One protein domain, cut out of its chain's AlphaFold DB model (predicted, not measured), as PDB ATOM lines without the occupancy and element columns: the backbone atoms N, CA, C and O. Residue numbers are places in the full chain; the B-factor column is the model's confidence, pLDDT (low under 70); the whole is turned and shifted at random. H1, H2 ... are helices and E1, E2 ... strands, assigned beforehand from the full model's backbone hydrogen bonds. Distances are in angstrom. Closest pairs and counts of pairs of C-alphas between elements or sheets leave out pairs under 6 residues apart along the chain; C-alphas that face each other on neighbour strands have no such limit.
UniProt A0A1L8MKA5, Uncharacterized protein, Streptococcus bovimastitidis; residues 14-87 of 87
ATOM      1  N   GLY A  14      37.975  48.594  48.399       96.50
ATOM      2  CA  GLY A  14      38.249  49.549  47.326       96.50
ATOM      3  C   GLY A  14      36.982  50.222  46.813       96.50
ATOM      4  O   GLY A  14      36.236  50.811  47.583       96.50
ATOM      5  N   ARG A  15      36.733  50.162  45.504       95.62
ATOM      6  CA  ARG A  15      35.598  50.831  44.843       95.62
ATOM      7  C   ARG A  15      34.743  49.831  44.070       95.62
ATOM      8  O   ARG A  15      35.248  48.755  43.735       95.62
ATOM      9  N   PRO A  16      33.483  50.178  43.749       94.12
ATOM     10  CA  PRO A  16      32.670  49.359  42.867       94.12
ATOM     11  C   PRO A  16      33.405  49.038  41.564       94.12
ATOM     12  O   PRO A  16      34.072  49.894  40.976       94.12
ATOM     13  N   THR A  17      33.307  47.785  41.118       92.94
ATOM     14  CA  THR A  17      33.845  47.403  39.805       92.94
ATOM     15  C   THR A  17      33.021  48.033  38.678       92.94
ATOM     16  O   THR A  17      31.924  48.526  38.896       92.94
ATOM     17  N   LEU A  18      33.517  47.994  37.437       91.62
ATOM     18  CA  LEU A  18      32.853  48.666  36.310       91.62
ATOM     19  C   LEU A  18      31.472  48.082  35.935       91.62
ATOM     20  O   LEU A  18      30.688  48.747  35.275       91.62
ATOM     21  N   GLY A  19      31.177  46.832  36.305       90.75
ATOM     22  CA  GLY A  19      29.849  46.241  36.084       90.75
ATOM     23  C   GLY A  19      29.533  45.726  34.676       90.75
ATOM     24  O   GLY A  19      28.371  45.589  34.322       90.75
ATOM     25  N   ILE A  20      30.545  45.373  33.881       89.06
ATOM     26  CA  ILE A  20      30.376  45.024  32.454       89.06
ATOM     27  C   ILE A  20      30.115  43.537  32.164       89.06
ATOM     28  O   ILE A  20      30.143  43.116  31.010       89.06
ATOM     29  N   LEU A  21      29.916  42.711  33.192       89.75
ATOM     30  CA  LEU A  21      29.919  41.249  33.042       89.75
ATOM     31  C   LEU A  21      28.520  40.633  32.891       89.75
ATOM     32  O   LEU A  21      28.371  39.414  32.810       89.75
ATOM     33  N   ASP A  22      27.502  41.482  32.772       91.69
ATOM     34  CA  ASP A  22      26.148  41.106  32.359       91.69
ATOM     35  C   ASP A  22      26.085  40.591  30.909       91.69
ATOM     36  O   ASP A  22      25.136  39.901  30.523       91.69
ATOM     37  N   TYR A  23      27.114  40.890  30.117       92.50
ATOM     38  CA  TYR A  23      27.258  40.486  28.728       92.50
ATOM     39  C   TYR A  23      28.596  39.782  28.509       92.50
ATOM     40  O   TYR A  23      29.601  40.103  29.139       92.50
ATOM     41  N   SER A  24      28.624  38.806  27.606       92.88
ATOM     42  CA  SER A  24      29.832  38.025  27.329       92.88
ATOM     43  C   SER A  24      29.856  37.491  25.896       92.88
ATOM     44  O   SER A  24      28.965  37.776  25.089       92.88
ATOM     45  N   ASN A  25      30.901  36.721  25.574       94.50
ATOM     46  CA  ASN A  25      31.118  36.122  24.256       94.50
ATOM     47  C   ASN A  25      31.122  37.180  23.146       94.50
ATOM     48  O   ASN A  25      30.303  37.152  22.226       94.50
ATOM     49  N   CYS A  26      32.023  38.155  23.266       94.00
ATOM     50  CA  CYS A  26      32.138  39.223  22.285       94.00
ATOM     51  C   CYS A  26      32.583  38.676  20.926       94.00
ATOM     52  O   CYS A  26      33.630  38.040  20.807       94.00
ATOM     53  N   CYS A  27      31.794  38.968  19.898       96.31
ATOM     54  CA  CYS A  27      32.171  38.785  18.505       96.31
ATOM     55  C   CYS A  27      32.584  40.127  17.908       96.31
ATOM     56  O   CYS A  27      32.351  41.191  18.487       96.31
ATOM     57  N   PHE A  28      33.210  40.070  16.738       96.81
ATOM     58  CA  PHE A  28      33.639  41.259  16.024       96.81
ATOM     59  C   PHE A  28      33.179  41.231  14.570       96.81
ATOM     60  O   PHE A  28      33.179  40.186  13.920       96.81
ATOM     61  N   VAL A  29      32.847  42.409  14.052       97.75
ATOM     62  CA  VAL A  29      32.690  42.678  12.621       97.75
ATOM     63  C   VAL A  29      33.778  43.665  12.229       97.75
ATOM     64  O   VAL A  29      33.914  44.727  12.840       97.75
ATOM     65  N   ARG A  30      34.590  43.289  11.239       97.31
ATOM     66  CA  ARG A  30      35.651  44.141  10.699       97.31
ATOM     67  C   ARG A  30      35.110  44.973   9.540       97.31
ATOM     68  O   ARG A  30      34.516  44.414   8.621       97.31
ATOM     69  N   TYR A  31      35.364  46.270   9.603       96.44
ATOM     70  CA  TYR A  31      35.255  47.217   8.498       96.44
ATOM     71  C   TYR A  31      36.666  47.685   8.120       96.44
ATOM     72  O   TYR A  31      37.635  47.283   8.768       96.44
ATOM     73  N   ASP A  32      36.782  48.529   7.096       97.06
ATOM     74  CA  ASP A  32      38.087  49.000   6.613       97.06
ATOM     75  C   ASP A  32      38.853  49.772   7.704       97.06
ATOM     76  O   ASP A  32      39.995  49.437   8.013       97.06
ATOM     77  N   ASP A  33      38.191  50.729   8.365       97.56
ATOM     78  CA  ASP A  33      38.846  51.649   9.310       97.56
ATOM     79  C   ASP A  33      38.588  51.330  10.791       97.56
ATOM     80  O   ASP A  33      39.197  51.926  11.681       97.56
ATOM     81  N   PHE A  34      37.664  50.415  11.095       96.31
ATOM     82  CA  PHE A  34      37.309  50.098  12.478       96.31
ATOM     83  C   PHE A  34      36.779  48.676  12.647       96.31
ATOM     84  O   PHE A  34      36.350  48.003  11.711       96.31
ATOM     85  N   THR A  35      36.800  48.206  13.891       97.88
ATOM     86  CA  THR A  35      36.216  46.923  14.282       97.88
ATOM     87  C   THR A  35      35.085  47.174  15.263       97.88
ATOM     88  O   THR A  35      35.292  47.775  16.314       97.88
ATOM     89  N   PHE A  36      33.891  46.700  14.925       96.94
ATOM     90  CA  PHE A  36      32.753  46.720  15.831       96.94
ATOM     91  C   PHE A  36      32.774  45.460  16.693       96.94
ATOM     92  O   PHE A  36      32.724  44.353  16.157       96.94
ATOM     93  N   VAL A  37      32.857  45.625  18.012       96.31
ATOM     94  CA  VAL A  37      32.857  44.527  18.987       96.31
ATOM     95  C   VAL A  37      31.549  44.568  19.761       96.31
ATOM     96  O   VAL A  37      31.176  45.615  20.283       96.31
ATOM     97  N   TYR A  38      30.851  43.437  19.839       94.75
ATOM     98  CA  TYR A  38      29.566  43.343  20.527       94.75
ATOM     99  C   TYR A  38      29.391  41.972  21.188       94.75
ATOM    100  O   TYR A  38      29.885  40.968  20.664       94.75
ATOM    101  N   PRO A  39      28.696  41.896  22.333       95.00
ATOM    102  CA  PRO A  39      28.441  40.634  23.011       95.00
ATOM    103  C   PRO A  39      27.393  39.802  22.273       95.00
ATOM    104  O   PRO A  39      26.424  40.332  21.731       95.00
ATOM    105  N   THR A  40      27.553  38.481  22.299       96.25
ATOM    106  CA  THR A  40      26.554  37.538  21.760       96.25
ATOM    107  C   THR A  40      25.800  36.786  22.849       96.25
ATOM    108  O   THR A  40      24.862  36.046  22.565       96.25
ATOM    109  N   SER A  41      26.189  36.969  24.108       95.06
ATOM    110  CA  SER A  41      25.531  36.378  25.269       95.06
ATOM    111  C   SER A  41      25.143  37.459  26.270       95.06
ATOM    112  O   SER A  41      25.888  38.415  26.481       95.06
ATOM    113  N   ARG A  42      23.967  37.289  26.881       93.12
ATOM    114  CA  ARG A  42      23.394  38.179  27.896       93.12
ATOM    115  C   ARG A  42      22.936  37.357  29.094       93.12
ATOM    116  O   ARG A  42      22.304  36.316  28.922       93.12
ATOM    117  N   SER A  43      23.226  37.836  30.297       92.12
ATOM    118  CA  SER A  43      22.740  37.252  31.543       92.12
ATOM    119  C   SER A  43      21.224  37.420  31.686       92.12
ATOM    120  O   SER A  43      20.699  38.528  31.585       92.12
ATOM    121  N   LEU A  44      20.513  36.331  31.998       93.12
ATOM    122  CA  LEU A  44      19.080  36.381  32.334       93.12
ATOM    123  C   LEU A  44      18.817  37.042  33.697       93.12
ATOM    124  O   LEU A  44      17.689  37.418  33.996       93.12
ATOM    125  N   ALA A  45      19.845  37.214  34.536       89.94
ATOM    126  CA  ALA A  45      19.704  37.893  35.822       89.94
ATOM    127  C   ALA A  45      19.269  39.362  35.662       89.94
ATOM    128  O   ALA A  45      18.589  39.891  36.542       89.94
ATOM    129  N   ILE A  46      19.608  39.988  34.528       90.50
ATOM    130  CA  ILE A  46      19.201  41.357  34.180       90.50
ATOM    131  C   ILE A  46      17.674  41.472  34.166       90.50
ATOM    132  O   ILE A  46      17.125  42.404  34.746       90.50
ATOM    133  N   ASP A  47      16.988  40.481  33.590       92.06
ATOM    134  CA  ASP A  47      15.525  40.466  33.456       92.06
ATOM    135  C   ASP A  47      14.819  40.400  34.829       92.06
ATOM    136  O   ASP A  47      13.632  40.700  34.950       92.06
ATOM    137  N   HIS A  48      15.559  40.042  35.882       92.19
ATOM    138  CA  HIS A  48      15.093  39.975  37.265       92.19
ATOM    139  C   HIS A  48      15.648  41.098  38.157       92.19
ATOM    140  O   HIS A  48      15.512  41.011  39.377       92.19
ATOM    141  N   GLY A  49      16.305  42.114  37.587       88.19
ATOM    142  CA  GLY A  49      16.931  43.198  38.354       88.19
ATOM    143  C   GLY A  49      18.124  42.745  39.205       88.19
ATOM    144  O   GLY A  49      18.428  43.369  40.213       88.19
ATOM    145  N   LYS A  50      18.772  41.635  38.830       86.56
ATOM    146  CA  LYS A  50      19.937  41.042  39.517       86.56
ATOM    147  C   LYS A  50      21.217  41.105  38.670       86.56
ATOM    148  O   LYS A  50      22.140  40.319  38.892       86.56
ATOM    149  N   GLY A  51      21.225  41.957  37.647       85.50
ATOM    150  CA  GLY A  51      22.428  42.274  36.879       85.50
ATOM    151  C   GLY A  51      23.358  43.204  37.656       85.50
ATOM    152  O   GLY A  51      23.006  43.696  38.724       85.50
ATOM    153  N   MET A  52      24.538  43.448  37.101       87.06
ATOM    154  CA  MET A  52      25.446  44.493  37.575       87.06
ATOM    155  C   MET A  52      24.943  45.892  37.219       87.06
ATOM    156  O   MET A  52      25.227  46.828  37.960       87.06
ATOM    157  N   THR A  53      24.211  46.033  36.105       82.06
ATOM    158  CA  THR A  53      23.496  47.263  35.702       82.06
ATOM    159  C   THR A  53      24.348  48.535  35.797       82.06
ATOM    160  O   THR A  53      23.892  49.541  36.329       82.06
ATOM    161  N   ASP A  54      25.604  48.465  35.343       79.50
ATOM    162  CA  ASP A  54      26.603  49.550  35.405       79.50
ATOM    163  C   ASP A  54      26.961  50.051  36.825       79.50
ATOM    164  O   ASP A  54      27.659  51.049  36.982       79.50
ATOM    165  N   ILE A  55      26.520  49.346  37.872       87.06
ATOM    166  CA  ILE A  55      26.890  49.583  39.279       87.06
ATOM    167  C   ILE A  55      28.109  48.729  39.654       87.06
ATOM    168  O   ILE A  55      28.964  49.153  40.428       87.06
ATOM    169  N   GLY A  56      28.185  47.515  39.099       90.69
ATOM    170  CA  GLY A  56      29.232  46.543  39.400       90.69
ATOM    171  C   GLY A  56      29.054  45.815  40.724       90.69
ATOM    172  O   GLY A  56      27.952  45.700  41.249       90.69
ATOM    173  N   VAL A  57      30.149  45.241  41.222       91.00
ATOM    174  CA  VAL A  57      30.181  44.591  42.542       91.00
ATOM    175  C   VAL A  57      30.605  45.627  43.568       91.00
ATOM    176  O   VAL A  57      31.701  46.173  43.439       91.00
ATOM    177  N   LEU A  58      29.760  45.869  44.570       92.00
ATOM    178  CA  LEU A  58      30.099  46.726  45.703       92.00
ATOM    179  C   LEU A  58      31.130  46.028  46.608       92.00
ATOM    180  O   LEU A  58      31.010  44.819  46.831       92.00
ATOM    181  N   PRO A  59      32.145  46.749  47.112       94.81
ATOM    182  CA  PRO A  59      33.102  46.189  48.057       94.81
ATOM    183  C   PRO A  59      32.462  46.000  49.443       94.81
ATOM    184  O   PRO A  59      31.467  46.644  49.771       94.81
ATOM    185  N   ASP A  60      33.067  45.155  50.279       96.06
ATOM    186  CA  ASP A  60      32.705  45.050  51.699       96.06
ATOM    187  C   ASP A  60      33.136  46.313  52.467       96.06
ATOM    188  O   ASP A  60      32.473  46.733  53.414       96.06
ATOM    189  N   ILE A  61      34.251  46.920  52.043       96.69
ATOM    190  CA  ILE A  61      34.785  48.176  52.574       96.69
ATOM    191  C   ILE A  61      35.074  49.127  51.410       96.69
ATOM    192  O   ILE A  61      35.934  48.854  50.569       96.69
ATOM    193  N   GLU A  62      34.368  50.254  51.372       97.12
ATOM    194  CA  GLU A  62      34.563  51.280  50.348       97.12
ATOM    195  C   GLU A  62      35.686  52.259  50.729       97.12
ATOM    196  O   GLU A  62      35.678  52.832  51.819       97.12
ATOM    197  N   ILE A  63      36.620  52.485  49.803       97.69
ATOM    198  CA  ILE A  63      37.642  53.534  49.869       97.69
ATOM    199  C   ILE A  63      37.366  54.530  48.733       97.69
ATOM    200  O   ILE A  63      37.575  54.205  47.559       97.69
ATOM    201  N   PRO A  64      36.870  55.746  49.028       96.69
ATOM    202  CA  PRO A  64      36.618  56.738  47.995       96.69
ATOM    203  C   PRO A  64      37.932  57.232  47.388       96.69
ATOM    204  O   PRO A  64      38.949  57.364  48.068       96.69
ATOM    205  N   TRP A  65      37.899  57.571  46.097       97.19
ATOM    206  CA  TRP A  65      39.067  58.157  45.445       97.19
ATOM    207  C   TRP A  65      39.429  59.504  46.079       97.19
ATOM    208  O   TRP A  65      38.570  60.361  46.300       97.19
ATOM    209  N   THR A  66      40.726  59.705  46.289       97.38
ATOM    210  CA  THR A  66      41.313  60.968  46.741       97.38
ATOM    211  C   THR A  66      42.547  61.295  45.896       97.38
ATOM    212  O   THR A  66      43.176  60.379  45.364       97.38
ATOM    213  N   PRO A  67      42.960  62.572  45.805       98.44
ATOM    214  CA  PRO A  67      44.205  62.942  45.131       98.44
ATOM    215  C   PRO A  67      45.459  62.237  45.670       98.44
ATOM    216  O   PRO A  67      46.397  62.037  44.910       98.44
ATOM    217  N   GLU A  68      45.469  61.795  46.935       98.12
ATOM    218  CA  GLU A  68      46.588  61.033  47.520       98.12
ATOM    219  C   GLU A  68      46.867  59.718  46.782       98.12
ATOM    220  O   GLU A  68      48.010  59.269  46.748       98.12
ATOM    221  N   HIS A  69      45.855  59.138  46.123       97.94
ATOM    222  CA  HIS A  69      46.017  57.945  45.286       97.94
ATOM    223  C   HIS A  69      46.944  58.174  44.079       97.94
ATOM    224  O   HIS A  69      47.320  57.219  43.403       97.94
ATOM    225  N   LEU A  70      47.283  59.428  43.760       98.12
ATOM    226  CA  LEU A  70      48.281  59.757  42.741       98.12
ATOM    227  C   LEU A  70      49.718  59.659  43.272       98.12
ATOM    228  O   LEU A  70      50.651  59.580  42.475       98.12
ATOM    229  N   GLU A  71      49.900  59.688  44.593       98.31
ATOM    230  CA  GLU A  71      51.208  59.756  45.251       98.31
ATOM    231  C   GLU A  71      51.565  58.459  45.986       98.31
ATOM    232  O   GLU A  71      52.743  58.108  46.070       98.31
ATOM    233  N   ARG A  72      50.564  57.731  46.496       97.62
ATOM    234  CA  ARG A  72      50.727  56.459  47.212       97.62
ATOM    235  C   ARG A  72      49.569  55.500  46.944       97.62
ATOM    236  O   ARG A  72      48.497  55.910  46.504       97.62
ATOM    237  N   ASP A  73      49.776  54.229  47.264       97.88
ATOM    238  CA  ASP A  73      48.729  53.210  47.185       97.88
ATOM    239  C   ASP A  73      47.895  53.201  48.477       97.88
ATOM    240  O   ASP A  73      48.132  52.425  49.400       97.88
ATOM    241  N   VAL A  74      46.932  54.124  48.546       98.19
ATOM    242  CA  VAL A  74      46.018  54.281  49.690       98.19
ATOM    243  C   VAL A  74      45.244  52.991  49.977       98.19
ATOM    244  O   VAL A  74      45.036  52.646  51.142       98.19
ATOM    245  N   ASP A  75      44.842  52.281  48.919       97.81
ATOM    246  CA  ASP A  75      44.066  51.045  49.007       97.81
ATOM    247  C   ASP A  75      44.918  49.933  49.648       97.81
ATOM    248  O   ASP A  75      44.462  49.241  50.563       97.81
ATOM    249  N   LEU A  76      46.177  49.786  49.218       98.00
ATOM    250  CA  LEU A  76      47.102  48.799  49.773       98.00
ATOM    251  C   LEU A  76      47.504  49.117  51.215       98.00
ATOM    252  O   LEU A  76      47.508  48.205  52.042       98.00
ATOM    253  N   ASP A  77      47.817  50.377  51.525       97.88
ATOM    254  CA  ASP A  77      48.175  50.806  52.884       97.88
ATOM    255  C   ASP A  77      47.072  50.410  53.880       97.88
ATOM    256  O   ASP A  77      47.341  49.762  54.893       97.88
ATOM    257  N   TYR A  78      45.812  50.697  53.531       97.88
ATOM    258  CA  TYR A  78      44.651  50.320  54.336       97.88
ATOM    259  C   TYR A  78      44.546  48.802  54.537       97.88
ATOM    260  O   TYR A  78      44.284  48.322  55.641       97.88
ATOM    261  N   VAL A  79      44.750  48.016  53.475       97.81
ATOM    262  CA  VAL A  79      44.680  46.549  53.559       97.81
ATOM    263  C   VAL A  79      45.781  45.990  54.461       97.81
ATOM    264  O   VAL A  79      45.527  45.045  55.209       97.81
ATOM    265  N   MET A  80      46.986  46.560  54.423       98.12
ATOM    266  CA  MET A  80      48.091  46.134  55.283       98.12
ATOM    267  C   MET A  80      47.795  46.406  56.763       98.12
ATOM    268  O   MET A  80      48.007  45.521  57.592       98.12
ATOM    269  N   GLU A  81      47.245  47.580  57.089       97.50
ATOM    270  CA  GLU A  81      46.791  47.911  58.447       97.50
ATOM    271  C   GLU A  81      45.693  46.946  58.919       97.50
ATOM    272  O   GLU A  81      45.801  46.354  59.994       97.50
ATOM    273  N   LEU A  82      44.689  46.690  58.073       96.62
ATOM    274  CA  LEU A  82      43.584  45.775  58.373       96.62
ATOM    275  C   LEU A  82      44.054  44.337  58.650       96.62
ATOM    276  O   LEU A  82      43.448  43.624  59.455       96.62
ATOM    277  N   ILE A  83      45.103  43.876  57.963       96.62
ATOM    278  CA  ILE A  83      45.682  42.544  58.183       96.62
ATOM    279  C   ILE A  83      46.375  42.471  59.548       96.62
ATOM    280  O   ILE A  83      46.200  41.472  60.246       96.62
ATOM    281  N   GLU A  84      47.131  43.499  59.937       96.94
ATOM    282  CA  GLU A  84      47.811  43.540  61.238       96.94
ATOM    283  C   GLU A  84      46.818  43.660  62.408       96.94
ATOM    284  O   GLU A  84      47.011  43.007  63.427       96.94
ATOM    285  N   GLU A  85      45.713  44.400  62.262       94.06
ATOM    286  CA  GLU A  85      44.655  44.480  63.289       94.06
ATOM    287  C   GLU A  85      43.939  43.144  63.542       94.06
ATOM    288  O   GLU A  85      43.451  42.885  64.644       94.06
ATOM    289  N   LYS A  86      43.834  42.300  62.510       85.19
ATOM    290  CA  LYS A  86      43.158  40.994  62.576       85.19
ATOM    291  C   LYS A  86      44.070  39.856  63.044       85.19
ATOM    292  O   LYS A  86      43.602  38.716  63.122       85.19
ATOM    293  N   ARG A  87      45.346  40.143  63.290       76.62
ATOM    294  CA  ARG A  87      46.365  39.172  63.690       76.62
ATOM    295  C   ARG A  87      46.383  38.941  65.199       76.62
ATOM    296  O   ARG A  87      46.587  37.764  65.576       76.62
TER     297      ARG A  87
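This is residues 14 to 87 of the 87 residues of an uncharacterized protein of Streptococcus bovimastitidis (UniProt A0A1L8MKA5). An extended, two-ended model: a two-stranded hairpin, E1 and E2, lies at one end and helix H3, with the short H2 before it, at the other. Between these ends the middle is made by two stretches without named elements, residues 14 to 22 and residues 49 to 66, which run partly side by side; the short H1 follows E2 at the hairpin's open end, and the turn of the hairpin, residues 30 to 35, sticks out. The printed part has 74 residues with two named strands and three named helices, in the order E1, E2, H1, H2, H3; the sheet, order E1 - E2, is antiparallel, and the class is mixed, helices and strands. The whole is extended, with a radius of gyration of the C-alphas of 18.5 A and spans of 52 by 36 by 21 A.

After residues 14 to 22, strand E1, residues 23 to 30, and strand E2, residues 35 to 42, form a hairpin of antiparallel neighbours, with 152 degrees between their directions. C-alphas 26 and 39 face each other at 4.0 A, and so do C-alphas 30 and 35 at 4.6 A. N 27 and O 38 are within hydrogen-bond range at 2.9 A, as are N 36 and O 29 at 2.9 A. Helix H1, residues 44 to 48, follows E2 over a tight link and is apart from E1. Helix H2, residues 67 to 70, is apart from both strands and from H1. Helix H3, residues 74 to 85, is apart from both strands and from H1. H2 and H3 are close but not clearly touching; their closest C-alphas, of Glu 68 and Val 74, are 7.1 A apart. Every O i to N i+4 pair is within hydrogen-bond range in H3, against 0 of 1 in H1, where 2 of 2 O i to N i+3 pairs are; H2 is too short for an O i to N i+4 pair.

E1 begins with C-alpha 23 at (27.258, 40.486, 28.728) and is 20.2 A long from first to last C-alpha. E2 is 20.6 A long and begins with C-alpha 35 at (36.216, 46.923, 14.282). H1 has 5 residues and H2 has 4. H3, the longest helix with 12 residues, is 16.8 A long and ends with C-alpha 85 at (44.655, 44.480, 63.289).

The two C-alphas farthest apart, those of Asp 32 and Arg 87, are 58.5 A apart. Residues 30 to 35, residues 67 to 73 and residues 80 to 87 stand free. The link from H1 to H2, with 18 residues, is long; those from E1 to E2, from E2 to H1 and from H2 to H3 are tight. The printed part has no cut and ends at the chain's last residue, Arg 87. The mean pLDDT of the printed part is 94.0, and no printed residue is under 70.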